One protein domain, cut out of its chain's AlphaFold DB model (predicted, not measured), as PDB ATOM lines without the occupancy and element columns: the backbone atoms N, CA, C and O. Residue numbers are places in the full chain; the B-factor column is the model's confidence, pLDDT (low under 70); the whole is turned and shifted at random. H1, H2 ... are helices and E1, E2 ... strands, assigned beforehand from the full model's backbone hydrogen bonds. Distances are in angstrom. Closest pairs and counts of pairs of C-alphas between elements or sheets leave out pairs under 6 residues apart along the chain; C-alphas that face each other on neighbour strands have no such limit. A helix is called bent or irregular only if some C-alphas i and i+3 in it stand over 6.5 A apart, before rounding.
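AT A GLANCE: This is residues 6 to 188 of the 962 residues of the protein "FtsK domain-containing protein" of Actinomycetales bacterium (UniProt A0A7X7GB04). A twisted sheet of seven strands has H3 and H4 packed over one face, and the long helix H6 packs on these two helices, off the sheet. H2 stands at the sheet's level, H5 only grazes the sheet, and H1 is near H3 and H6. The 183 printed residues hold six named helices and seven named strands, along the chain H1 H2 E1 H3 E2 H4 E3 H5 E4 E5 E6 E7 H6; the mixed sheet has the order E2 E3 E4 E1 E5 E6 E7. The class is mixed, helices and strands; the whole is compact, with a radius of gyration of the C-alphas of 15.6 A and spans of 47 by 39 by 32 A.

IN THESE COORDINATES: H1, residues 6 to 14, begins at C-alpha 6 (114.570, 115.232, 107.181). H2 is residues 25 to 30, E1 32 to 36, H3 38 to 52 with 21.1 A, E2 59 to 64, H4 69 to 81 with 17.6 A, and E3 94 to 99. H5 is residues 105 to 114, E4 120 to 125 with 16.9 A, E5 135 to 139, E6 150 to 155, E7 158 to 163, and H6 169 to 187 with 26.9 A, ending at C-alpha 187 (93.258, 100.757, 123.854). H4 is irregular: C-alphas 77 and 80 are 9.3 A apart.

HOW THE PARTS SIT: E2, E3, E4, E1 and E5 are parallel, neighbour to neighbour; N 61 and O 95 are 2.8 A apart, N 96 and O 121 2.9 A, N 34 and O 124 2.7 A, N 33 and O 135 2.8 A. E5, E6 and E7 form a meander, each strand the antiparallel neighbour of the one before, in two hairpins; N 138 and O 152 are 2.8 A apart, N 162 and O 151 2.8 A. E2, H4, E3, parallel neighbour strands with a helix between, is a strand-helix-strand unit with a left-handed crossover; that of E3, H5, E4 is right-handed, as is that of the split unit E1, H3, E2, with E3 and E4 between its strands. H3 runs along the strands over E4, at 5 degrees on the local plane and a height over the sheet of 7.7 A. H4, on the same face, is over none, but only just, with 2 C-alphas on E2; the two make two layers with the sheet. H3, H4 and H6 form a bundle, helices side by side. H6 touches H4 at a shallow tilt of 10 degrees, the same way, closest at the C-alphas of Trp 74 and Glu 173, 4.4 A; it touches H3 with residues 169 to 176 alone, closest at the C-alphas of Gly 50 and Ala 172, 6.3 A. H1 is close to but not clearly touching H3, closest at the C-alphas of Leu 13 and Ala 51, 6.9 A. The closest C-alphas of H2 and E4 are those of Ala 29 and Ala 121, 4.1 A. In H1, H3, H5 and H6 every O i to N i+4 pair is within hydrogen-bond range; in H2 0 of 2 are, with 3 of 3 O i to N i+3 pairs, and in H4 1 of 9, with 7 of 10.

THE WHOLE: The two C-alphas farthest apart are those of Gly 158 and Ser 188, 48.8 A. The printed part has no cut, and the link from H4 to E3, residues 82 to 93, is long. The mean pLDDT of the printed part is 70.8; 64 residues are under 70, among them 6 to 26, 83 to 93, 141 to 150 and 180 to 188.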
ATOM      1  N   ASP A   6     115.656 115.781 106.360       44.03
ATOM      2  CA  ASP A   6     114.570 115.232 107.181       44.03
ATOM      3  C   ASP A   6     114.311 115.976 108.516       44.03
ATOM      4  O   ASP A   6     113.223 115.858 109.089       44.03
ATOM      5  N   ALA A   7     115.261 116.768 109.029       40.50
ATOM      6  CA  ALA A   7     115.101 117.504 110.288       40.50
ATOM      7  C   ALA A   7     114.036 118.609 110.191       40.50
ATOM      8  O   ALA A   7     113.269 118.810 111.134       40.50
ATOM      9  N   ALA A   8     113.932 119.289 109.046       43.97
ATOM     10  CA  ALA A   8     112.925 120.326 108.824       43.97
ATOM     11  C   ALA A   8     111.507 119.730 108.759       43.97
ATOM     12  O   ALA A   8     110.589 120.248 109.396       43.97
ATOM     13  N   ALA A   9     111.342 118.586 108.084       46.50
ATOM     14  CA  ALA A   9     110.069 117.868 108.004       46.50
ATOM     15  C   ALA A   9     109.612 117.344 109.376       46.50
ATOM     16  O   ALA A   9     108.443 117.473 109.743       46.50
ATOM     17  N   ALA A  10     110.546 116.813 110.173       40.78
ATOM     18  CA  ALA A  10     110.275 116.384 111.539       40.78
ATOM     19  C   ALA A  10     109.931 117.559 112.470       40.78
ATOM     20  O   ALA A  10     109.048 117.416 113.309       40.78
ATOM     21  N   THR A  11     110.572 118.721 112.305       41.03
ATOM     22  CA  THR A  11     110.324 119.913 113.138       41.03
ATOM     23  C   THR A  11     108.967 120.557 112.831       41.03
ATOM     24  O   THR A  11     108.264 120.955 113.757       41.03
ATOM     25  N   VAL A  12     108.543 120.580 111.560       46.88
ATOM     26  CA  VAL A  12     107.209 121.066 111.154       46.88
ATOM     27  C   VAL A  12     106.091 120.138 111.651       46.88
ATOM     28  O   VAL A  12     105.053 120.620 112.088       46.88
ATOM     29  N   LEU A  13     106.301 118.816 111.648       45.50
ATOM     30  CA  LEU A  13     105.262 117.837 112.013       45.50
ATOM     31  C   LEU A  13     105.210 117.474 113.505       45.50
ATOM     32  O   LEU A  13     104.189 116.971 113.970       45.50
ATOM     33  N   LEU A  14     106.287 117.699 114.264       45.25
ATOM     34  CA  LEU A  14     106.370 117.343 115.690       45.25
ATOM     35  C   LEU A  14     106.382 118.563 116.630       45.25
ATOM     36  O   LEU A  14     106.374 118.381 117.844       45.25
ATOM     37  N   GLY A  15     106.402 119.790 116.093       40.19
ATOM     38  CA  GLY A  15     106.697 121.012 116.844       40.19
ATOM     39  C   GLY A  15     105.645 121.470 117.856       40.19
ATOM     40  O   GLY A  15     106.030 121.854 118.956       40.19
ATOM     41  N   ARG A  16     104.339 121.451 117.547       35.59
ATOM     42  CA  ARG A  16     103.259 121.823 118.490       35.59
ATOM     43  C   ARG A  16     101.952 121.136 118.099       35.59
ATOM     44  O   ARG A  16     101.547 121.170 116.946       35.59
ATOM     45  N   GLY A  17     101.313 120.474 119.061       39.16
ATOM     46  CA  GLY A  17     100.032 119.807 118.855       39.16
ATOM     47  C   GLY A  17      98.909 120.789 118.512       39.16
ATOM     48  O   GLY A  17      98.823 121.858 119.102       39.16
ATOM     49  N   HIS A  18      98.034 120.347 117.604       47.94
ATOM     50  CA  HIS A  18      96.785 120.976 117.161       47.94
ATOM     51  C   HIS A  18      96.889 122.397 116.566       47.94
ATOM     52  O   HIS A  18      97.004 123.381 117.288       47.94
ATOM     53  N   ARG A  19      96.623 122.452 115.247       45.50
ATOM     54  CA  ARG A  19      96.643 123.580 114.284       45.50
ATOM     55  C   ARG A  19      97.984 123.685 113.547       45.50
ATOM     56  O   ARG A  19      99.017 123.792 114.184       45.50
ATOM     57  N   ASP A  20      97.900 123.605 112.215       47.09
ATOM     58  CA  ASP A  20      98.970 123.719 111.200       47.09
ATOM     59  C   ASP A  20      99.375 122.404 110.504       47.09
ATOM     60  O   ASP A  20     100.543 122.048 110.371       47.09
ATOM     61  N   LEU A  21      98.381 121.712 109.933       51.03
ATOM     62  CA  LEU A  21      98.611 121.102 108.615       51.03
ATOM     63  C   LEU A  21      98.877 122.258 107.629       51.03
ATOM     64  O   LEU A  21      98.305 123.334 107.837       51.03
ATOM     65  N   PRO A  22      99.702 122.096 106.571       51.50
ATOM     66  CA  PRO A  22      99.886 123.158 105.584       51.50
ATOM     67  C   PRO A  22      98.511 123.704 105.161       51.50
ATOM     68  O   PRO A  22      97.605 122.888 104.990       51.50
ATOM     69  N   PRO A  23      98.305 125.023 104.977       55.94
ATOM     70  CA  PRO A  23      96.976 125.592 104.703       55.94
ATOM     71  C   PRO A  23      96.254 124.935 103.515       55.94
ATOM     72  O   PRO A  23      95.036 125.007 103.388       55.94
ATOM     73  N   TRP A  24      97.017 124.280 102.638       56.16
ATOM     74  CA  TRP A  24      96.530 123.543 101.488       56.16
ATOM     75  C   TRP A  24      96.135 122.073 101.759       56.16
ATOM     76  O   TRP A  24      95.579 121.437 100.875       56.16
ATOM     77  N   TRP A  25      96.349 121.513 102.954       58.91
ATOM     78  CA  TRP A  25      95.860 120.176 103.335       58.91
ATOM     79  C   TRP A  25      94.339 120.063 103.226       58.91
ATOM     80  O   TRP A  25      93.823 119.066 102.729       58.91
ATOM     81  N   ALA A  26      93.619 121.120 103.617       62.59
ATOM     82  CA  ALA A  26      92.170 121.202 103.452       62.59
ATOM     83  C   ALA A  26      91.735 121.049 101.981       62.59
ATOM     84  O   ALA A  26      90.616 120.633 101.709       62.59
ATOM     85  N   LEU A  27      92.631 121.309 101.022       70.44
ATOM     86  CA  LEU A  27      92.355 121.162  99.592       70.44
ATOM     87  C   LEU A  27      92.302 119.697  99.151       70.44
ATOM     88  O   LEU A  27      91.706 119.406  98.119       70.44
ATOM     89  N   ALA A  28      92.855 118.763  99.933       68.38
ATOM     90  CA  ALA A  28      92.657 117.335  99.693       68.38
ATOM     91  C   ALA A  28      91.175 116.940  99.838       68.38
ATOM     92  O   ALA A  28      90.737 115.993  99.187       68.38
ATOM     93  N   ALA A  29      90.380 117.698 100.605       71.75
ATOM     94  CA  ALA A  29      88.927 117.528 100.663       71.75
ATOM     95  C   ALA A  29      88.207 117.948  99.369       71.75
ATOM     96  O   ALA A  29      87.080 117.528  99.125       71.75
ATOM     97  N   GLU A  30      88.871 118.718  98.503       75.81
ATOM     98  CA  GLU A  30      88.393 119.096  97.165       75.81
ATOM     99  C   GLU A  30      89.114 118.331  96.036       75.81
ATOM    100  O   GLU A  30      88.902 118.607  94.854       75.81
ATOM    101  N   GLY A  31      89.956 117.359  96.394       80.94
ATOM    102  CA  GLY A  31      90.754 116.558  95.471       80.94
ATOM    103  C   GLY A  31      92.072 117.225  95.089       80.94
ATOM    104  O   GLY A  31      92.101 118.213  94.349       80.94
ATOM    105  N   LEU A  32      93.174 116.640  95.565       87.19
ATOM    106  CA  LEU A  32      94.535 117.115  95.326       87.19
ATOM    107  C   LEU A  32      95.340 116.095  94.514       87.19
ATOM    108  O   LEU A  32      95.530 114.961  94.948       87.19
ATOM    109  N   ALA A  33      95.891 116.516  93.379       89.44
ATOM    110  CA  ALA A  33      96.873 115.746  92.622       89.44
ATOM    111  C   ALA A  33      98.288 116.277  92.876       89.44
ATOM    112  O   ALA A  33      98.524 117.475  92.758       89.44
ATOM    113  N   VAL A  34      99.246 115.405  93.180       90.00
ATOM    114  CA  VAL A  34     100.670 115.728  93.296       90.00
ATOM    115  C   VAL A  34     101.397 115.129  92.100       90.00
ATOM    116  O   VAL A  34     101.432 113.911  91.926       90.00
ATOM    117  N   VAL A  35     101.977 115.998  91.276       89.38
ATOM    118  CA  VAL A  35     102.593 115.641  89.995       89.38
ATOM    119  C   VAL A  35     104.056 116.063  89.990       89.38
ATOM    120  O   VAL A  35     104.381 117.164  90.427       89.38
ATOM    121  N   GLY A  36     104.948 115.222  89.476       84.88
ATOM    122  CA  GLY A  36     106.380 115.512  89.431       84.88
ATOM    123  C   GLY A  36     107.228 114.250  89.414       84.88
ATOM    124  O   GLY A  36     106.718 113.164  89.143       84.88
ATOM    125  N   ASP A  37     108.510 114.401  89.748       84.00
ATOM    126  CA  ASP A  37     109.431 113.274  89.922       84.00
ATOM    127  C   ASP A  37     108.862 112.221  90.894       84.00
ATOM    128  O   ASP A  37     108.310 112.557  91.950       84.00
ATOM    129  N   ALA A  38     109.015 110.941  90.543       81.56
ATOM    130  CA  ALA A  38     108.396 109.830  91.256       81.56
ATOM    131  C   ALA A  38     108.868 109.709  92.713       81.56
ATOM    132  O   ALA A  38     108.059 109.419  93.597       81.56
ATOM    133  N   GLY A  39     110.148 109.971  92.989       81.75
ATOM    134  CA  GLY A  39     110.681 109.953  94.353       81.75
ATOM    135  C   GLY A  39     110.135 111.112  95.184       81.75
ATOM    136  O   GLY A  39     109.688 110.927  96.321       81.75
ATOM    137  N   THR A  40     110.099 112.301  94.585       82.88
ATOM    138  CA  THR A  40     109.641 113.527  95.245       82.88
ATOM    139  C   THR A  40     108.141 113.480  95.542       82.88
ATOM    140  O   THR A  40     107.747 113.702  96.686       82.88
ATOM    141  N   ARG A  41     107.283 113.105  94.580       88.00
ATOM    142  CA  ARG A  41     105.822 113.005  94.804       88.00
ATOM    143  C   ARG A  41     105.466 111.999  95.902       88.00
ATOM    144  O   ARG A  41     104.591 112.270  96.720       88.00
ATOM    145  N   ARG A  42     106.182 110.870  95.977       88.62
ATOM    146  CA  ARG A  42     105.983 109.858  97.026       88.62
ATOM    147  C   ARG A  42     106.411 110.367  98.389       88.62
ATOM    148  O   ARG A  42     105.717 110.122  99.372       88.62
ATOM    149  N   ALA A  43     107.506 111.121  98.459       84.00
ATOM    150  CA  ALA A  43     107.923 111.766  99.697       84.00
ATOM    151  C   ALA A  43     106.870 112.764 100.209       84.00
ATOM    152  O   ALA A  43     106.593 112.782 101.410       84.00
ATOM    153  N   VAL A  44     106.218 113.520  99.320       84.31
ATOM    154  CA  VAL A  44     105.073 114.374  99.685       84.31
ATOM    155  C   VAL A  44     103.896 113.535 100.171       84.31
ATOM    156  O   VAL A  44     103.357 113.797 101.243       84.31
ATOM    157  N   GLY A  45     103.539 112.480  99.435       85.75
ATOM    158  CA  GLY A  45     102.481 111.547  99.820       85.75
ATOM    159  C   GLY A  45     102.674 110.975 101.225       85.75
ATOM    160  O   GLY A  45     101.737 110.963 102.021       85.75
ATOM    161  N   ARG A  46     103.899 110.562 101.567       88.06
ATOM    162  CA  ARG A  46     104.237 110.052 102.903       88.06
ATOM    163  C   ARG A  46     104.096 111.101 103.994       88.06
ATOM    164  O   ARG A  46     103.551 110.789 105.048       88.06
ATOM    165  N   ALA A  47     104.571 112.322 103.757       80.94
ATOM    166  CA  ALA A  47     104.417 113.410 104.720       80.94
ATOM    167  C   ALA A  47     102.937 113.710 104.985       80.94
ATOM    168  O   ALA A  47     102.526 113.840 106.136       80.94
ATOM    169  N   LEU A  48     102.133 113.748 103.922       79.00
ATOM    170  CA  LEU A  48     100.695 113.984 103.976       79.00
ATOM    171  C   LEU A  48      99.940 112.870 104.710       79.00
ATOM    172  O   LEU A  48      99.189 113.145 105.645       79.00
ATOM    173  N   ALA A  49     100.181 111.611 104.347       81.94
ATOM    174  CA  ALA A  49      99.573 110.461 105.011       81.94
ATOM    175  C   ALA A  49     100.017 110.340 106.478       81.94
ATOM    176  O   ALA A  49      99.193 110.077 107.349       81.94
ATOM    177  N   GLY A  50     101.301 110.581 106.768       77.06
ATOM    178  CA  GLY A  50     101.843 110.596 108.127       77.06
ATOM    179  C   GLY A  50     101.216 111.686 108.998       77.06
ATOM    180  O   GLY A  50     100.860 111.429 110.142       77.06
ATOM    181  N   ALA A  51     100.998 112.882 108.450       73.88
ATOM    182  CA  ALA A  51     100.323 113.962 109.163       73.88
ATOM    183  C   ALA A  51      98.843 113.645 109.438       73.88
ATOM    184  O   ALA A  51      98.339 113.927 110.525       73.88
ATOM    185  N   ALA A  52      98.152 113.024 108.479       73.50
ATOM    186  CA  ALA A  52      96.736 112.686 108.592       73.50
ATOM    187  C   ALA A  52      96.443 111.732 109.758       73.50
ATOM    188  O   ALA A  52      95.479 111.923 110.496       73.50
ATOM    189  N   VAL A  53      97.304 110.731 109.959       73.94
ATOM    190  CA  VAL A  53      97.118 109.687 110.984       73.94
ATOM    191  C   VAL A  53      97.399 110.168 112.410       73.94
ATOM    192  O   VAL A  53      97.167 109.438 113.373       73.94
ATOM    193  N   LEU A  54      97.845 111.417 112.584       72.00
ATOM    194  CA  LEU A  54      97.845 112.068 113.895       72.00
ATOM    195  C   LEU A  54      96.419 112.319 114.399       72.00
ATOM    196  O   LEU A  54      96.204 112.294 115.621       72.00
ATOM    197  N   HIS A  55      95.459 112.514 113.483       70.94
ATOM    198  CA  HIS A  55      94.051 112.654 113.823       70.94
ATOM    199  C   HIS A  55      93.526 111.326 114.396       70.94
ATOM    200  O   HIS A  55      93.556 110.299 113.717       70.94
ATOM    201  N   PRO A  56      93.047 111.321 115.651       65.12
ATOM    202  CA  PRO A  56      92.815 110.104 116.418       65.12
ATOM    203  C   PRO A  56      91.637 109.262 115.938       65.12
ATOM    204  O   PRO A  56      91.489 108.156 116.447       65.12
ATOM    205  N   ASP A  57      90.865 109.723 114.958       67.94
ATOM    206  CA  ASP A  57      89.717 109.006 114.387       67.94
ATOM    207  C   ASP A  57      89.784 108.913 112.851       67.94
ATOM    208  O   ASP A  57      88.806 108.537 112.215       67.94
ATOM    209  N   LEU A  58      90.924 109.274 112.238       74.31
ATOM    210  CA  LEU A  58      91.069 109.235 110.781       74.31
ATOM    211  C   LEU A  58      91.460 107.836 110.285       74.31
ATOM    212  O   LEU A  58      92.402 107.235 110.812       74.31
ATOM    213  N   ALA A  59      90.763 107.354 109.254       75.94
ATOM    214  CA  ALA A  59      91.111 106.137 108.519       75.94
ATOM    215  C   ALA A  59      91.907 106.465 107.242       75.94
ATOM    216  O   ALA A  59      91.585 107.408 106.519       75.94
ATOM    217  N   LEU A  60      92.950 105.690 106.957       81.06
ATOM    218  CA  LEU A  60      93.829 105.841 105.800       81.06
ATOM    219  C   LEU A  60      93.593 104.695 104.807       81.06
ATOM    220  O   LEU A  60      93.794 103.531 105.138       81.06
ATOM    221  N   ASP A  61      93.212 105.016 103.578       81.56
ATOM    222  CA  ASP A  61      93.057 104.067 102.472       81.56
ATOM    223  C   ASP A  61      94.185 104.289 101.452       81.56
ATOM    224  O   ASP A  61      94.333 105.382 100.905       81.56
ATOM    225  N   LEU A  62      95.005 103.264 101.209       82.69
ATOM    226  CA  LEU A  62      96.135 103.328 100.280       82.69
ATOM    227  C   LEU A  62      95.833 102.521  99.011       82.69
ATOM    228  O   LEU A  62      95.771 101.290  99.034       82.69
ATOM    229  N   ARG A  63      95.712 103.212  97.875       83.12
ATOM    230  CA  ARG A  63      95.468 102.625  96.548       83.12
ATOM    231  C   ARG A  63      96.750 102.680  95.726       83.12
ATOM    232  O   ARG A  63      97.031 103.663  95.052       83.12
ATOM    233  N   LEU A  64      97.558 101.631  95.830       81.44
ATOM    234  CA  LEU A  64      98.919 101.620  95.292       81.44
ATOM    235  C   LEU A  64      99.012 100.793  94.006       81.44
ATOM    236  O   LEU A  64      98.408  99.719  93.901       81.44
ATOM    237  N   ASP A  65      99.810 101.252  93.049       73.94
ATOM    238  CA  ASP A  65     100.344 100.393  91.995       73.94
ATOM    239  C   ASP A  65     101.422  99.446  92.561       73.94
ATOM    240  O   ASP A  65     102.151  99.816  93.485       73.94
ATOM    241  N   PRO A  66     101.605  98.229  92.004       69.88
ATOM    242  CA  PRO A  66     102.573  97.263  92.534       69.88
ATOM    243  C   PRO A  66     104.003  97.806  92.645       69.88
ATOM    244  O   PRO A  66     104.710  97.463  93.587       69.88
ATOM    245  N   ALA A  67     104.405  98.687  91.725       71.62
ATOM    246  CA  ALA A  67     105.717  99.340  91.715       71.62
ATOM    247  C   ALA A  67     105.890 100.427  92.796       71.62
ATOM    248  O   ALA A  67     107.012 100.860  93.047       71.62
ATOM    249  N   ALA A  68     104.807 100.883  93.430       70.00
ATOM    250  CA  ALA A  68     104.832 101.860  94.519       70.00
ATOM    251  C   ALA A  68     104.789 101.204  95.909       70.00
ATOM    252  O   ALA A  68     105.127 101.831  96.906       70.00
ATOM    253  N   THR A  69     104.408  99.930  95.986       74.19
ATOM    254  CA  THR A  69     104.215  99.160  97.224       74.19
ATOM    255  C   THR A  69     105.347  99.310  98.246       74.19
ATOM    256  O   THR A  69     105.102  99.491  99.441       74.19
ATOM    257  N   ASP A  70     106.598  99.262  97.784       74.56
ATOM    258  CA  ASP A  70     107.768  99.283  98.663       74.56
ATOM    259  C   ASP A  70     107.969 100.634  99.359       74.56
ATOM    260  O   ASP A  70     108.351 100.670 100.532       74.56
ATOM    261  N   ASP A  71     107.601 101.729  98.694       77.94
ATOM    262  CA  ASP A  71     107.665 103.095  99.222       77.94
ATOM    263  C   ASP A  71     106.647 103.367 100.344       77.94
ATOM    264  O   ASP A  71     106.806 104.329 101.104       77.94
ATOM    265  N   TRP A  72     105.617 102.523 100.470       84.38
ATOM    266  CA  TRP A  72     104.512 102.665 101.426       84.38
ATOM    267  C   TRP A  72     104.510 101.614 102.540       84.38
ATOM    268  O   TRP A  72     103.629 101.621 103.400       84.38
ATOM    269  N   ARG A  73     105.527 100.743 102.597       78.31
ATOM    270  CA  ARG A  73     105.647  99.666 103.602       78.31
ATOM    271  C   ARG A  73     105.523 100.135 105.048       78.31
ATOM    272  O   ARG A  73     105.114  99.357 105.904       78.31
ATOM    273  N   TRP A  74     105.878 101.381 105.337       81.44
ATOM    274  CA  TRP A  74     105.772 101.982 106.664       81.44
ATOM    275  C   TRP A  74     104.332 102.017 107.203       81.44
ATOM    276  O   TRP A  74     104.139 101.954 108.417       81.44
ATOM    277  N   ALA A  75     103.319 102.052 106.331       78.31
ATOM    278  CA  ALA A  75     101.915 102.107 106.728       78.31
ATOM    279  C   ALA A  75     101.453 100.846 107.481       78.31
ATOM    280  O   ALA A  75     100.496 100.910 108.246       78.31
ATOM    281  N   ARG A  76     102.186  99.724 107.365       71.25
ATOM    282  CA  ARG A  76     101.927  98.462 108.090       71.25
ATOM    283  C   ARG A  76     101.797  98.618 109.606       71.25
ATOM    284  O   ARG A  76     101.173  97.790 110.256       71.25
ATOM    285  N   TRP A  77     102.423  99.649 110.171       72.88
ATOM    286  CA  TRP A  77     102.405  99.903 111.609       72.88
ATOM    287  C   TRP A  77     101.081 100.499 112.088       72.88
ATOM    288  O   TRP A  77     100.818 100.486 113.281       72.88
ATOM    289  N   LEU A  78     100.250 101.007 111.179       73.50
ATOM    290  CA  LEU A  78      99.039 101.743 111.520       73.50
ATOM    291  C   LEU A  78      97.820 100.838 111.778       73.50
ATOM    292  O   LEU A  78      96.816 101.337 112.275       73.50
ATOM    293  N   GLY A  79      97.914  99.527 111.509       74.06
ATOM    294  CA  GLY A  79      96.913  98.524 111.906       74.06
ATOM    295  C   GLY A  79      95.479  98.922 111.547       74.06
ATOM    296  O   GLY A  79      95.187  99.169 110.379       74.06
ATOM    297  N   ASP A  80      94.625  99.050 112.567       66.62
ATOM    298  CA  ASP A  80      93.192  99.387 112.473       66.62
ATOM    299  C   ASP A  80      92.894 100.767 111.856       66.62
ATOM    300  O   ASP A  80      91.752 101.078 111.526       66.62
ATOM    301  N   ARG A  81      93.914 101.617 111.688       71.62
ATOM    302  CA  ARG A  81      93.803 102.885 110.951       71.62
ATOM    303  C   ARG A  81      93.711 102.679 109.448       71.62
ATOM    304  O   ARG A  81      93.311 103.608 108.755       71.62
ATOM    305  N   LEU A  82      94.154 101.535 108.930       74.69
ATOM    306  CA  LEU A  82      94.112 101.252 107.503       74.69
ATOM    307  C   LEU A  82      92.725 100.743 107.117       74.69
ATOM    308  O   LEU A  82      92.204  99.807 107.720       74.69
ATOM    309  N   ALA A  83      92.130 101.356 106.098       65.31
ATOM    310  CA  ALA A  83      90.840 100.921 105.582       65.31
ATOM    311  C   ALA A  83      90.929  99.502 104.989       65.31
ATOM    312  O   ALA A  83      91.914  99.140 104.339       65.31
ATOM    313  N   GLY A  84      89.881  98.703 105.214       54.75
ATOM    314  CA  GLY A  84      89.760  97.341 104.696       54.75
ATOM    315  C   GLY A  84      89.502  97.271 103.179       54.75
ATOM    316  O   GLY A  84      89.352  98.297 102.513       54.75
ATOM    317  N   PRO A  85      89.418  96.054 102.608       47.00
ATOM    318  CA  PRO A  85      89.285  95.835 101.162       47.00
ATOM    319  C   PRO A  85      88.028  96.467 100.539       47.00
ATOM    320  O   PRO A  85      88.074  96.881  99.378       47.00
ATOM    321  N   ASP A  86      86.954  96.610 101.319       44.81
ATOM    322  CA  ASP A  86      85.677  97.197 100.893       44.81
ATOM    323  C   ASP A  86      85.628  98.735 101.027       44.81
ATOM    324  O   ASP A  86      84.615  99.362 100.716       44.81
ATOM    325  N   GLY A  87      86.744  99.363 101.426       50.75
ATOM    326  CA  GLY A  87      86.832 100.787 101.753       50.75
ATOM    327  C   GLY A  87      86.562 101.070 103.237       50.75
ATOM    328  O   GLY A  87      86.255 100.155 104.005       50.75
ATOM    329  N   PRO A  88      86.727 102.326 103.688       49.75
ATOM    330  CA  PRO A  88      86.411 102.696 105.062       49.75
ATOM    331  C   PRO A  88      84.899 102.538 105.327       49.75
ATOM    332  O   PRO A  88      84.096 102.794 104.424       49.75
ATOM    333  N   PRO A  89      84.482 102.132 106.541       51.81
ATOM    334  CA  PRO A  89      83.067 102.065 106.902       51.81
ATOM    335  C   PRO A  89      82.395 103.448 106.764       51.81
ATOM    336  O   PRO A  89      83.055 104.472 106.958       51.81
ATOM    337  N   PRO A  90      81.095 103.519 106.424       50.31
ATOM    338  CA  PRO A  90      80.403 104.794 106.268       50.31
ATOM    339  C   PRO A  90      80.286 105.529 107.615       50.31
ATOM    340  O   PRO A  90      79.637 105.041 108.537       50.31
ATOM    341  N   GLY A  91      80.894 106.719 107.696       54.69
ATOM    342  CA  GLY A  91      80.860 107.611 108.862       54.69
ATOM    343  C   GLY A  91      82.220 107.743 109.561       54.69
ATOM    344  O   GLY A  91      82.635 106.850 110.291       54.69
ATOM    345  N   GLY A  92      82.899 108.876 109.348       63.78
ATOM    346  CA  GLY A  92      84.185 109.232 109.965       63.78
ATOM    347  C   GLY A  92      85.174 109.869 108.973       63.78
ATOM    348  O   GLY A  92      85.078 109.603 107.768       63.78
ATOM    349  N   PRO A  93      86.126 110.704 109.442       69.25
ATOM    350  CA  PRO A  93      87.118 111.331 108.577       69.25
ATOM    351  C   PRO A  93      88.034 110.274 107.953       69.25
ATOM    352  O   PRO A  93      88.619 109.457 108.662       69.25
ATOM    353  N   HIS A  94      88.194 110.274 106.633       74.69
ATOM    354  CA  HIS A  94      89.089 109.327 105.961       74.69
ATOM    355  C   HIS A  94      89.869 109.962 104.809       74.69
ATOM    356  O   HIS A  94      89.371 110.828 104.085       74.69
ATOM    357  N   LEU A  95      91.114 109.516 104.647       81.44
ATOM    358  CA  LEU A  95      92.025 109.943 103.592       81.44
ATOM    359  C   LEU A  95      92.288 108.781 102.642       81.44
ATOM    360  O   LEU A  95      92.813 107.753 103.061       81.44
ATOM    361  N   VAL A  96      92.025 108.986 101.357       83.00
ATOM    362  CA  VAL A  96      92.472 108.084 100.295       83.00
ATOM    363  C   VAL A  96      93.750 108.640  99.677       83.00
ATOM    364  O   VAL A  96      93.758 109.768  99.182       83.00
ATOM    365  N   VAL A  97      94.825 107.857  99.664       86.06
ATOM    366  CA  VAL A  97      96.041 108.176  98.909       86.06
ATOM    367  C   VAL A  97      96.216 107.160  97.792       86.06
ATOM    368  O   VAL A  97      96.376 105.968  98.049       86.06
ATOM    369  N   ALA A  98      96.182 107.633  96.550       85.75
ATOM    370  CA  ALA A  98      96.383 106.813  95.365       85.75
ATOM    371  C   ALA A  98      97.758 107.099  94.753       85.75
ATOM    372  O   ALA A  98      98.009 108.230  94.358       85.75
ATOM    373  N   ASP A  99      98.638 106.101  94.665       84.94
ATOM    374  CA  ASP A  99      99.969 106.215  94.044       84.94
ATOM    375  C   ASP A  99      99.996 105.370  92.770       84.94
ATOM    376  O   ASP A  99     100.074 104.139  92.834       84.94
ATOM    377  N   GLY A 100      99.859 106.053  91.632       79.50
ATOM    378  CA  GLY A 100      99.546 105.464  90.333       79.50
ATOM    379  C   GLY A 100      98.039 105.284  90.132       79.50
ATOM    380  O   GLY A 100      97.385 104.453  90.765       79.50
ATOM    381  N   LEU A 101      97.448 106.081  89.238       74.88
ATOM    382  CA  LEU A 101      96.005 106.076  89.003       74.88
ATOM    383  C   LEU A 101      95.589 105.033  87.966       74.88
ATOM    384  O   LEU A 101      94.432 104.639  87.961       74.88
ATOM    385  N   ALA A 102      96.480 104.572  87.083       74.38
ATOM    386  CA  ALA A 102      96.111 103.752  85.922       74.38
ATOM    387  C   ALA A 102      95.241 102.529  86.280       74.38
ATOM    388  O   ALA A 102      94.234 102.274  85.620       74.38
ATOM    389  N   ARG A 103      95.577 101.811  87.359       70.31
ATOM    390  CA  ARG A 103      94.819 100.630  87.817       70.31
ATOM    391  C   ARG A 103      93.558 100.966  88.604       70.31
ATOM    392  O   ARG A 103      92.620 100.172  88.622       70.31
ATOM    393  N   HIS A 104      93.536 102.124  89.257       69.50
ATOM    394  CA  HIS A 104      92.496 102.503  90.217       69.50
ATOM    395  C   HIS A 104      91.569 103.607  89.693       69.50
ATOM    396  O   HIS A 104      90.591 103.931  90.361       69.50
ATOM    397  N   ARG A 105      91.821 104.146  88.489       74.06
ATOM    398  CA  ARG A 105      91.173 105.338  87.914       74.06
ATOM    399  C   ARG A 105      89.658 105.255  87.981       74.06
ATOM    400  O   ARG A 105      89.029 106.054  88.660       74.06
ATOM    401  N   THR A 106      89.078 104.235  87.356       71.69
ATOM    402  CA  THR A 106      87.621 104.082  87.258       71.69
ATOM    403  C   THR A 106      86.965 103.787  88.610       71.69
ATOM    404  O   THR A 106      85.780 104.066  88.795       71.69
ATOM    405  N   ALA A 107      87.684 103.171  89.553       69.81
ATOM    406  CA  ALA A 107      87.167 102.885  90.891       69.81
ATOM    407  C   ALA A 107      87.195 104.143  91.770       69.81
ATOM    408  O   ALA A 107      86.191 104.462  92.408       69.81
ATOM    409  N   LEU A 108      88.304 104.884  91.731       73.75
ATOM    410  CA  LEU A 108      88.504 106.115  92.485       73.75
ATOM    411  C   LEU A 108      87.621 107.254  91.962       73.75
ATOM    412  O   LEU A 108      87.006 107.944  92.763       73.75
ATOM    413  N   GLU A 109      87.462 107.389  90.642       73.81
ATOM    414  CA  GLU A 109      86.533 108.344  90.016       73.81
ATOM    415  C   GLU A 109      85.090 108.099  90.448       73.81
ATOM    416  O   GLU A 109      84.393 109.015  90.884       73.81
ATOM    417  N   ARG A 110      84.643 106.840  90.384       73.75
ATOM    418  CA  ARG A 110      83.295 106.471  90.821       73.75
ATOM    419  C   ARG A 110      83.104 106.671  92.321       73.75
ATOM    420  O   ARG A 110      82.015 107.044  92.741       73.75
ATOM    421  N   TRP A 111      84.119 106.396  93.134       74.94
ATOM    422  CA  TRP A 111      84.075 106.662  94.571       74.94
ATOM    423  C   TRP A 111      83.989 108.169  94.859       74.94
ATOM    424  O   TRP A 111      83.104 108.594  95.599       74.94
ATOM    425  N   TRP A 112      84.816 108.979  94.193       73.81
ATOM    426  CA  TRP A 112      84.870 110.430  94.365       73.81
ATOM    427  C   TRP A 112      83.557 111.124  93.988       73.81
ATOM    428  O   TRP A 112      83.080 111.977  94.736       73.81
ATOM    429  N   LEU A 113      82.954 110.714  92.865       71.50
ATOM    430  CA  LEU A 113      81.679 111.242  92.371       71.50
ATOM    431  C   LEU A 113      80.475 110.819  93.226       71.50
ATOM    432  O   LEU A 113      79.497 111.556  93.294       71.50
ATOM    433  N   ARG A 114      80.518 109.634  93.856       68.25
ATOM    434  CA  ARG A 114      79.401 109.109  94.668       68.25
ATOM    435  C   ARG A 114      79.421 109.563  96.111       68.25
ATOM    436  O   ARG A 114      78.373 109.588  96.749       68.25
ATOM    437  N   ALA A 115      80.593 109.856  96.650       62.25
ATOM    438  CA  ALA A 115      80.678 110.294  98.024       62.25
ATOM    439  C   ALA A 115      79.950 111.652  98.171       62.25
ATOM    440  O   ALA A 115      80.117 112.565  97.361       62.25
ATOM    441  N   THR A 116      79.180 111.848  99.239       55.91
ATOM    442  CA  THR A 116      78.526 113.121  99.601       55.91
ATOM    443  C   THR A 116      78.900 113.459 101.052       55.91
ATOM    444  O   THR A 116      78.816 112.600 101.919       55.91
ATOM    445  N   GLY A 117      79.406 114.674 101.316       56.53
ATOM    446  CA  GLY A 117      79.858 115.106 102.656       56.53
ATOM    447  C   GLY A 117      81.348 115.480 102.758       56.53
ATOM    448  O   GLY A 117      82.158 115.028 101.947       56.53
ATOM    449  N   GLY A 118      81.676 116.335 103.741       56.62
ATOM    450  CA  GLY A 118      82.970 117.025 103.908       56.62
ATOM    451  C   GLY A 118      84.058 116.295 104.710       56.62
ATOM    452  O   GLY A 118      85.161 116.816 104.827       56.62
ATOM    453  N   ASP A 119      83.794 115.085 105.212       64.38
ATOM    454  CA  ASP A 119      84.737 114.304 106.036       64.38
ATOM    455  C   ASP A 119      85.612 113.344 105.208       64.38
ATOM    456  O   ASP A 119      85.992 112.260 105.650       64.38
ATOM    457  N   ARG A 120      85.933 113.710 103.965       73.44
ATOM    458  CA  ARG A 120      86.756 112.885 103.073       73.44
ATOM    459  C   ARG A 120      87.851 113.708 102.430       73.44
ATOM    460  O   ARG A 120      87.625 114.855 102.063       73.44
ATOM    461  N   ALA A 121      89.009 113.100 102.232       76.62
ATOM    462  CA  ALA A 121      90.109 113.696 101.493       76.62
ATOM    463  C   ALA A 121      90.701 112.687 100.506       76.62
ATOM    464  O   ALA A 121      90.785 111.496 100.805       76.62
ATOM    465  N   VAL A 122      91.124 113.158  99.332       80.44
ATOM    466  CA  VAL A 122      91.828 112.345  98.336       80.44
ATOM    467  C   VAL A 122      93.102 113.036  97.866       80.44
ATOM    468  O   VAL A 122      93.104 114.223  97.522       80.44
ATOM    469  N   VAL A 123      94.187 112.268  97.849       85.44
ATOM    470  CA  VAL A 123      95.494 112.669  97.327       85.44
ATOM    471  C   VAL A 123      95.908 111.678  96.246       85.44
ATOM    472  O   VAL A 123      96.066 110.490  96.518       85.44
ATOM    473  N   VAL A 124      96.096 112.156  95.020       86.31
ATOM    474  CA  VAL A 124      96.544 111.345  93.879       86.31
ATOM    475  C   VAL A 124      97.992 111.682  93.558       86.31
ATOM    476  O   VAL A 124      98.310 112.839  93.320       86.31
ATOM    477  N   LEU A 125      98.868 110.688  93.527       89.25
ATOM    478  CA  LEU A 125     100.269 110.804  93.141       89.25
ATOM    479  C   LEU A 125     100.422 110.136  91.776       89.25
ATOM    480  O   LEU A 125     100.344 108.914  91.669       89.25
ATOM    481  N   ASP A 126     100.587 110.936  90.728       87.81
ATOM    482  CA  ASP A 126     100.675 110.425  89.356       87.81
ATOM    483  C   ASP A 126     101.463 111.392  88.454       87.81
ATOM    484  O   ASP A 126     101.825 112.494  88.872       87.81
ATOM    485  N   ASP A 127     101.795 110.973  87.235       84.25
ATOM    486  CA  ASP A 127     102.531 111.768  86.242       84.25
ATOM    487  C   ASP A 127     101.658 112.887  85.651       84.25
ATOM    488  O   ASP A 127     102.163 113.901  85.164       84.25
ATOM    489  N   ALA A 128     100.335 112.732  85.719       84.12
ATOM    490  CA  ALA A 128      99.365 113.719  85.270       84.12
ATOM    491  C   ALA A 128      98.204 113.841  86.261       84.12
ATOM    492  O   ALA A 128      97.719 112.852  86.807       84.12
ATOM    493  N   ALA A 129      97.732 115.070  86.467       83.19
ATOM    494  CA  ALA A 129      96.592 115.318  87.333       83.19
ATOM    495  C   ALA A 129      95.288 114.829  86.672       83.19
ATOM    496  O   ALA A 129      95.045 115.154  85.505       83.19
ATOM    497  N   PRO A 130      94.425 114.095  87.395       82.56
ATOM    498  CA  PRO A 130      93.102 113.742  86.900       82.56
ATOM    499  C   PRO A 130      92.222 114.992  86.719       82.56
ATOM    500  O   PRO A 130      92.321 115.913  87.530       82.56
ATOM    501  N   PRO A 131      91.285 115.008  85.751       80.06
ATOM    502  CA  PRO A 131      90.421 116.170  85.495       80.06
ATOM    503  C   PRO A 131      89.526 116.568  86.678       80.06
ATOM    504  O   PRO A 131      89.082 117.706  86.767       80.06
ATOM    505  N   TRP A 132      89.240 115.621  87.574       80.75
ATOM    506  CA  TRP A 132      88.378 115.800  88.746       80.75
ATOM    507  C   TRP A 132      89.131 116.252  90.006       80.75
ATOM    508  O   TRP A 132      88.493 116.537  91.019       80.75
ATOM    509  N   CYS A 133      90.465 116.325  89.971       84.25
ATOM    510  CA  CYS A 133      91.244 116.954  91.035       84.25
ATOM    511  C   CYS A 133      91.229 118.470  90.831       84.25
ATOM    512  O   CYS A 133      91.793 118.977  89.860       84.25
ATOM    513  N   ARG A 134      90.602 119.203  91.754       84.62
ATOM    514  CA  ARG A 134      90.495 120.668  91.672       84.62
ATOM    515  C   ARG A 134      91.836 121.369  91.888       84.62
ATOM    516  O   ARG A 134      92.028 122.490  91.414       84.62
ATOM    517  N   TRP A 135      92.751 120.712  92.595       87.56
ATOM    518  CA  TRP A 135      94.056 121.251  92.950       87.56
ATOM    519  C   TRP A 135      95.177 120.361  92.426       87.56
ATOM    520  O   TRP A 135      95.136 119.141  92.574       87.56
ATOM    521  N   VAL A 136      96.207 120.978  91.846       90.25
ATOM    522  CA  VAL A 136      97.393 120.285  91.328       90.25
ATOM    523  C   VAL A 136      98.646 120.883  91.945       90.25
ATOM    524  O   VAL A 136      98.973 122.041  91.699       90.25
ATOM    525  N   LEU A 137      99.366 120.091  92.728       88.12
ATOM    526  CA  LEU A 137     100.662 120.430  93.293       88.12
ATOM    527  C   LEU A 137     101.769 119.853  92.407       88.12
ATOM    528  O   LEU A 137     102.023 118.649  92.418       88.12
ATOM    529  N   ARG A 138     102.443 120.713  91.642       87.94
ATOM    530  CA  ARG A 138     103.623 120.327  90.862       87.94
ATOM    531  C   ARG A 138     104.874 120.430  91.721       87.94
ATOM    532  O   ARG A 138     105.173 121.503  92.244       87.94
ATOM    533  N   VAL A 139     105.598 119.324  91.852       85.31
ATOM    534  CA  VAL A 139     106.812 119.214  92.668       85.31
ATOM    535  C   VAL A 139     108.019 118.871  91.803       85.31
ATOM    536  O   VAL A 139     107.931 118.055  90.888       85.31
ATOM    537  N   ALA A 140     109.148 119.506  92.093       76.00
ATOM    538  CA  ALA A 140     110.427 119.249  91.440       76.00
ATOM    539  C   ALA A 140     111.427 118.680  92.452       76.00
ATOM    540  O   ALA A 140     111.315 118.938  93.653       76.00
ATOM    541  N   ALA A 141     112.404 117.914  91.961       66.81
ATOM    542  CA  ALA A 141     113.483 117.404  92.796       66.81
ATOM    543  C   ALA A 141     114.275 118.576  93.418       66.81
ATOM    544  O   ALA A 141     114.535 119.567  92.725       66.81
ATOM    545  N   PRO A 142     114.657 118.502  94.705       62.59
ATOM    546  CA  PRO A 142     115.432 119.558  95.342       62.59
ATOM    547  C   PRO A 142     116.802 119.699  94.659       62.59
ATOM    548  O   PRO A 142     117.564 118.738  94.567       62.59
ATOM    549  N   GLY A 143     117.105 120.899  94.158       59.19
ATOM    550  CA  GLY A 143     118.418 121.224  93.598       59.19
ATOM    551  C   GLY A 143     119.469 121.469  94.694       59.19
ATOM    552  O   GLY A 143     119.107 121.819  95.817       59.19
ATOM    553  N   PRO A 144     120.774 121.365  94.386       54.00
ATOM    554  CA  PRO A 144     121.856 121.463  95.376       54.00
ATOM    555  C   PRO A 144     122.003 122.842  96.054       54.00
ATOM    556  O   PRO A 144     122.732 122.952  97.033       54.00
ATOM    557  N   ALA A 145     121.315 123.886  95.569       50.81
ATOM    558  CA  ALA A 145     121.437 125.266  96.054       50.81
ATOM    559  C   ALA A 145     120.160 125.847  96.710       50.81
ATOM    560  O   ALA A 145     120.139 127.031  97.039       50.81
ATOM    561  N   ALA A 146     119.098 125.054  96.916       53.66
ATOM    562  CA  ALA A 146     117.857 125.515  97.553       53.66
ATOM    563  C   ALA A 146     117.482 124.613  98.752       53.66
ATOM    564  O   ALA A 146     117.177 123.439  98.550       53.66
ATOM    565  N   PRO A 147     117.472 125.124 100.001       51.94
ATOM    566  CA  PRO A 147     117.332 124.294 101.204       51.94
ATOM    567  C   PRO A 147     115.894 123.839 101.516       51.94
ATOM    568  O   PRO A 147     115.687 123.120 102.492       51.94
ATOM    569  N   ALA A 148     114.894 124.221 100.713       55.44
ATOM    570  CA  ALA A 148     113.518 123.749 100.857       55.44
ATOM    571  C   ALA A 148     112.876 123.497  99.477       55.44
ATOM    572  O   ALA A 148     112.967 124.360  98.601       55.44
ATOM    573  N   PRO A 149     112.211 122.349  99.259       58.97
ATOM    574  CA  PRO A 149     111.515 122.063  98.009       58.97
ATOM    575  C   PRO A 149     110.303 122.998  97.864       58.97
ATOM    576  O   PRO A 149     109.337 122.930  98.631       58.97
ATOM    577  N   ALA A 150     110.361 123.888  96.875       67.44
ATOM    578  CA  ALA A 150     109.235 124.719  96.474       67.44
ATOM    579  C   ALA A 150     108.373 123.951  95.460       67.44
ATOM    580  O   ALA A 150     108.874 123.470  94.444       67.44
ATOM    581  N   GLY A 151     107.078 123.828  95.741       78.75
ATOM    582  CA  GLY A 151     106.086 123.308  94.802       78.75
ATOM    583  C   GLY A 151     105.246 124.439  94.222       78.75
ATOM    584  O   GLY A 151     105.064 125.476  94.861       78.75
ATOM    585  N   VAL A 152     104.700 124.242  93.026       85.88
ATOM    586  CA  VAL A 152     103.711 125.155  92.440       85.88
ATOM    587  C   VAL A 152     102.339 124.520  92.590       85.88
ATOM    588  O   VAL A 152     102.050 123.496  91.971       85.88
ATOM    589  N   LEU A 153     101.500 125.113  93.433       85.06
ATOM    590  CA  LEU A 153     100.116 124.703  93.613       85.06
ATOM    591  C   LEU A 153      99.228 125.509  92.663       85.06
ATOM    592  O   LEU A 153      99.138 126.730  92.784       85.06
ATOM    593  N   THR A 154      98.542 124.820  91.760       85.31
ATOM    594  CA  THR A 154      97.602 125.402  90.800       85.31
ATOM    595  C   THR A 154      96.179 124.986  91.153       85.31
ATOM    596  O   THR A 154      95.908 123.808  91.385       85.31
ATOM    597  N   GLY A 155      95.267 125.953  91.176       84.19
ATOM    598  CA  GLY A 155      93.830 125.740  91.352       84.19
ATOM    599  C   GLY A 155      93.031 126.921  90.789       84.19
ATOM    600  O   GLY A 155      93.575 127.677  89.981       84.19
ATOM    601  N   PRO A 156      91.776 127.138  91.224       77.44
ATOM    602  CA  PRO A 156      90.887 128.163  90.658       77.44
ATOM    603  C   PRO A 156      91.428 129.604  90.698       77.44
ATOM    604  O   PRO A 156      91.020 130.426  89.889       77.44
ATOM    605  N   GLY A 157      92.341 129.913  91.627       75.69
ATOM    606  CA  GLY A 157      92.965 131.235  91.780       75.69
ATOM    607  C   GLY A 157      94.303 131.421  91.050       75.69
ATOM    608  O   GLY A 157      94.986 132.406  91.310       75.69
ATOM    609  N   GLY A 158      94.706 130.484  90.184       81.25
ATOM    610  CA  GLY A 158      95.998 130.510  89.488       81.25
ATOM    611  C   GLY A 158      97.146 129.825  90.253       81.25
ATOM    612  O   GLY A 158      96.940 129.297  91.350       81.25
ATOM    613  N   PRO A 159      98.354 129.754  89.656       84.56
ATOM    614  CA  PRO A 159      99.511 129.091  90.253       84.56
ATOM    615  C   PRO A 159     100.138 129.938  91.369       84.56
ATOM    616  O   PRO A 159     100.404 131.124  91.189       84.56
ATOM    617  N   ARG A 160     100.442 129.313  92.510       84.69
ATOM    618  CA  ARG A 160     101.181 129.937  93.621       84.69
ATOM    619  C   ARG A 160     102.287 129.024  94.139       84.69
ATOM    620  O   ARG A 160     102.105 127.809  94.225       84.69
ATOM    621  N   ALA A 161     103.421 129.612  94.510       80.62
ATOM    622  CA  ALA A 161     104.511 128.880  95.145       80.62
ATOM    623  C   ALA A 161     104.132 128.502  96.586       80.62
ATOM    624  O   ALA A 161     103.625 129.333  97.341       80.62
ATOM    625  N   VAL A 162     104.372 127.248  96.964       77.62
ATOM    626  CA  VAL A 162     104.109 126.719  98.306       77.62
ATOM    627  C   VAL A 162     105.305 125.917  98.812       77.62
ATOM    628  O   VAL A 162     105.988 125.237  98.045       77.62
ATOM    629  N   ALA A 163     105.538 125.967 100.122       74.94
ATOM    630  CA  ALA A 163     106.456 125.046 100.779       74.94
ATOM    631  C   ALA A 163     105.823 123.648 100.841       74.94
ATOM    632  O   ALA A 163     104.647 123.509 101.200       74.94
ATOM    633  N   VAL A 164     106.601 122.620 100.495       74.81
ATOM    634  CA  VAL A 164     106.118 121.236 100.429       74.81
ATOM    635  C   VAL A 164     106.858 120.366 101.452       74.81
ATOM    636  O   VAL A 164     108.086 120.326 101.436       74.81
ATOM    637  N   PRO A 165     106.153 119.647 102.345       72.94
ATOM    638  CA  PRO A 165     106.803 118.731 103.267       72.94
ATOM    639  C   PRO A 165     107.242 117.461 102.526       72.94
ATOM    640  O   PRO A 165     106.481 116.897 101.741       72.94
ATOM    641  N   LEU A 166     108.457 116.988 102.806       77.75
ATOM    642  CA  LEU A 166     108.967 115.713 102.302       77.75
ATOM    643  C   LEU A 166     109.141 114.735 103.461       77.75
ATOM    644  O   LEU A 166     109.811 115.041 104.440       77.75
ATOM    645  N   GLY A 167     108.545 113.553 103.340       77.50
ATOM    646  CA  GLY A 167     108.739 112.445 104.264       77.50
ATOM    647  C   GLY A 167     109.625 111.380 103.631       77.50
ATOM    648  O   GLY A 167     109.224 110.737 102.654       77.50
ATOM    649  N   SER A 168     110.813 111.149 104.190       79.12
ATOM    650  CA  SER A 168     111.613 109.979 103.826       79.12
ATOM    651  C   SER A 168     110.911 108.681 104.271       79.12
ATOM    652  O   SER A 168     110.100 108.703 105.207       79.12
ATOM    653  N   PRO A 169     111.182 107.527 103.631       76.94
ATOM    654  CA  PRO A 169     110.618 106.245 104.065       76.94
ATOM    655  C   PRO A 169     110.945 105.919 105.531       76.94
ATOM    656  O   PRO A 169     110.084 105.440 106.270       76.94
ATOM    657  N   ALA A 170     112.167 106.243 105.971       72.94
ATOM    658  CA  ALA A 170     112.619 106.039 107.344       72.94
ATOM    659  C   ALA A 170     111.864 106.932 108.340       72.94
ATOM    660  O   ALA A 170     111.432 106.455 109.394       72.94
ATOM    661  N   TRP A 171     111.644 108.207 107.994       83.06
ATOM    662  CA  TRP A 171     110.818 109.106 108.795       83.06
ATOM    663  C   TRP A 171     109.385 108.577 108.926       83.06
ATOM    664  O   TRP A 171     108.863 108.500 110.041       83.06
ATOM    665  N   ALA A 172     108.773 108.160 107.815       79.12
ATOM    666  CA  ALA A 172     107.391 107.689 107.793       79.12
ATOM    667  C   ALA A 172     107.211 106.415 108.638       79.12
ATOM    668  O   ALA A 172     106.246 106.290 109.393       79.12
ATOM    669  N   GLU A 173     108.190 105.508 108.605       78.31
ATOM    670  CA  GLU A 173     108.215 104.325 109.468       78.31
ATOM    671  C   GLU A 173     108.368 104.679 110.951       78.31
ATOM    672  O   GLU A 173     107.588 104.206 111.783       78.31
ATOM    673  N   ALA A 174     109.326 105.539 111.301       70.94
ATOM    674  CA  ALA A 174     109.515 105.982 112.681       70.94
ATOM    675  C   ALA A 174     108.295 106.752 113.220       70.94
ATOM    676  O   ALA A 174     108.012 106.723 114.420       70.94
ATOM    677  N   HIS A 175     107.575 107.465 112.354       78.12
ATOM    678  CA  HIS A 175     106.354 108.180 112.703       78.12
ATOM    679  C   HIS A 175     105.178 107.221 112.933       78.12
ATOM    680  O   HIS A 175     104.556 107.263 113.994       78.12
ATOM    681  N   ALA A 176     104.933 106.287 112.010       76.62
ATOM    682  CA  ALA A 176     103.835 105.330 112.126       76.62
ATOM    683  C   ALA A 176     103.962 104.413 113.348       76.62
ATOM    684  O   ALA A 176     102.971 104.156 114.025       76.62
ATOM    685  N   ARG A 177     105.182 103.999 113.716       72.81
ATOM    686  CA  ARG A 177     105.424 103.250 114.963       72.81
ATOM    687  C   ARG A 177     105.083 104.055 116.220       72.81
ATOM    688  O   ARG A 177     104.551 103.495 117.174       72.81
ATOM    689  N   ARG A 178     105.373 105.362 116.233       72.56
ATOM    690  CA  ARG A 178     105.027 106.249 117.359       72.56
ATOM    691  C   ARG A 178     103.515 106.427 117.492       72.56
ATOM    692  O   ARG A 178     103.003 106.379 118.608       72.56
ATOM    693  N   VAL A 179     102.807 106.577 116.372       72.19
ATOM    694  CA  VAL A 179     101.335 106.626 116.344       72.19
ATOM    695  C   VAL A 179     100.741 105.302 116.836       72.19
ATOM    696  O   VAL A 179      99.894 105.316 117.724       72.19
ATOM    697  N   ALA A 180     101.258 104.165 116.365       69.50
ATOM    698  CA  ALA A 180     100.831 102.837 116.801       69.50
ATOM    699  C   ALA A 180     101.020 102.616 118.312       69.50
ATOM    700  O   ALA A 180     100.122 102.125 118.992       69.50
ATOM    701  N   ALA A 181     102.164 103.036 118.864       66.94
ATOM    702  CA  ALA A 181     102.433 102.956 120.299       66.94
ATOM    703  C   ALA A 181     101.477 103.838 121.127       66.94
ATOM    704  O   ALA A 181     100.998 103.417 122.181       66.94
ATOM    705  N   ARG A 182     101.158 105.048 120.640       67.44
ATOM    706  CA  ARG A 182     100.160 105.939 121.259       67.44
ATOM    707  C   ARG A 182      98.770 105.297 121.276       67.44
ATOM    708  O   ARG A 182      98.081 105.365 122.296       67.44
ATOM    709  N   ASP A 183      98.368 104.688 120.167       61.84
ATOM    710  CA  ASP A 183      97.043 104.086 120.006       61.84
ATOM    711  C   ASP A 183      96.897 102.799 120.839       61.84
ATOM    712  O   ASP A 183      95.887 102.627 121.524       61.84
ATOM    713  N   ALA A 184      97.950 101.977 120.927       55.72
ATOM    714  CA  ALA A 184      98.019 100.845 121.855       55.72
ATOM    715  C   ALA A 184      97.857 101.288 123.327       55.72
ATOM    716  O   ALA A 184      97.141 100.654 124.104       55.72
ATOM    717  N   GLY A 185      98.447 102.431 123.701       48.41
ATOM    718  CA  GLY A 185      98.273 103.035 125.028       48.41
ATOM    719  C   GLY A 185      96.848 103.537 125.314       48.41
ATOM    720  O   GLY A 185      96.417 103.532 126.468       48.41
ATOM    721  N   ARG A 186      96.080 103.936 124.288       47.50
ATOM    722  CA  ARG A 186      94.655 104.305 124.421       47.50
ATOM    723  C   ARG A 186      93.740 103.083 124.529       47.50
ATOM    724  O   ARG A 186      92.815 103.115 125.340       47.50
ATOM    725  N   ALA A 187      94.013 102.013 123.781       41.66
ATOM    726  CA  ALA A 187      93.258 100.757 123.854       41.66
ATOM    727  C   ALA A 187      93.316 100.124 125.259       41.66
ATOM    728  O   ALA A 187      92.324  99.590 125.749       41.66
ATOM    729  N   SER A 188      94.434 100.301 125.973       40.09
ATOM    730  CA  SER A 188      94.607  99.826 127.353       40.09
ATOM    731  C   SER A 188      93.668 100.473 128.391       40.09
ATOM    732  O   SER A 188      93.560  99.951 129.499       40.09
TER     733      SER A 188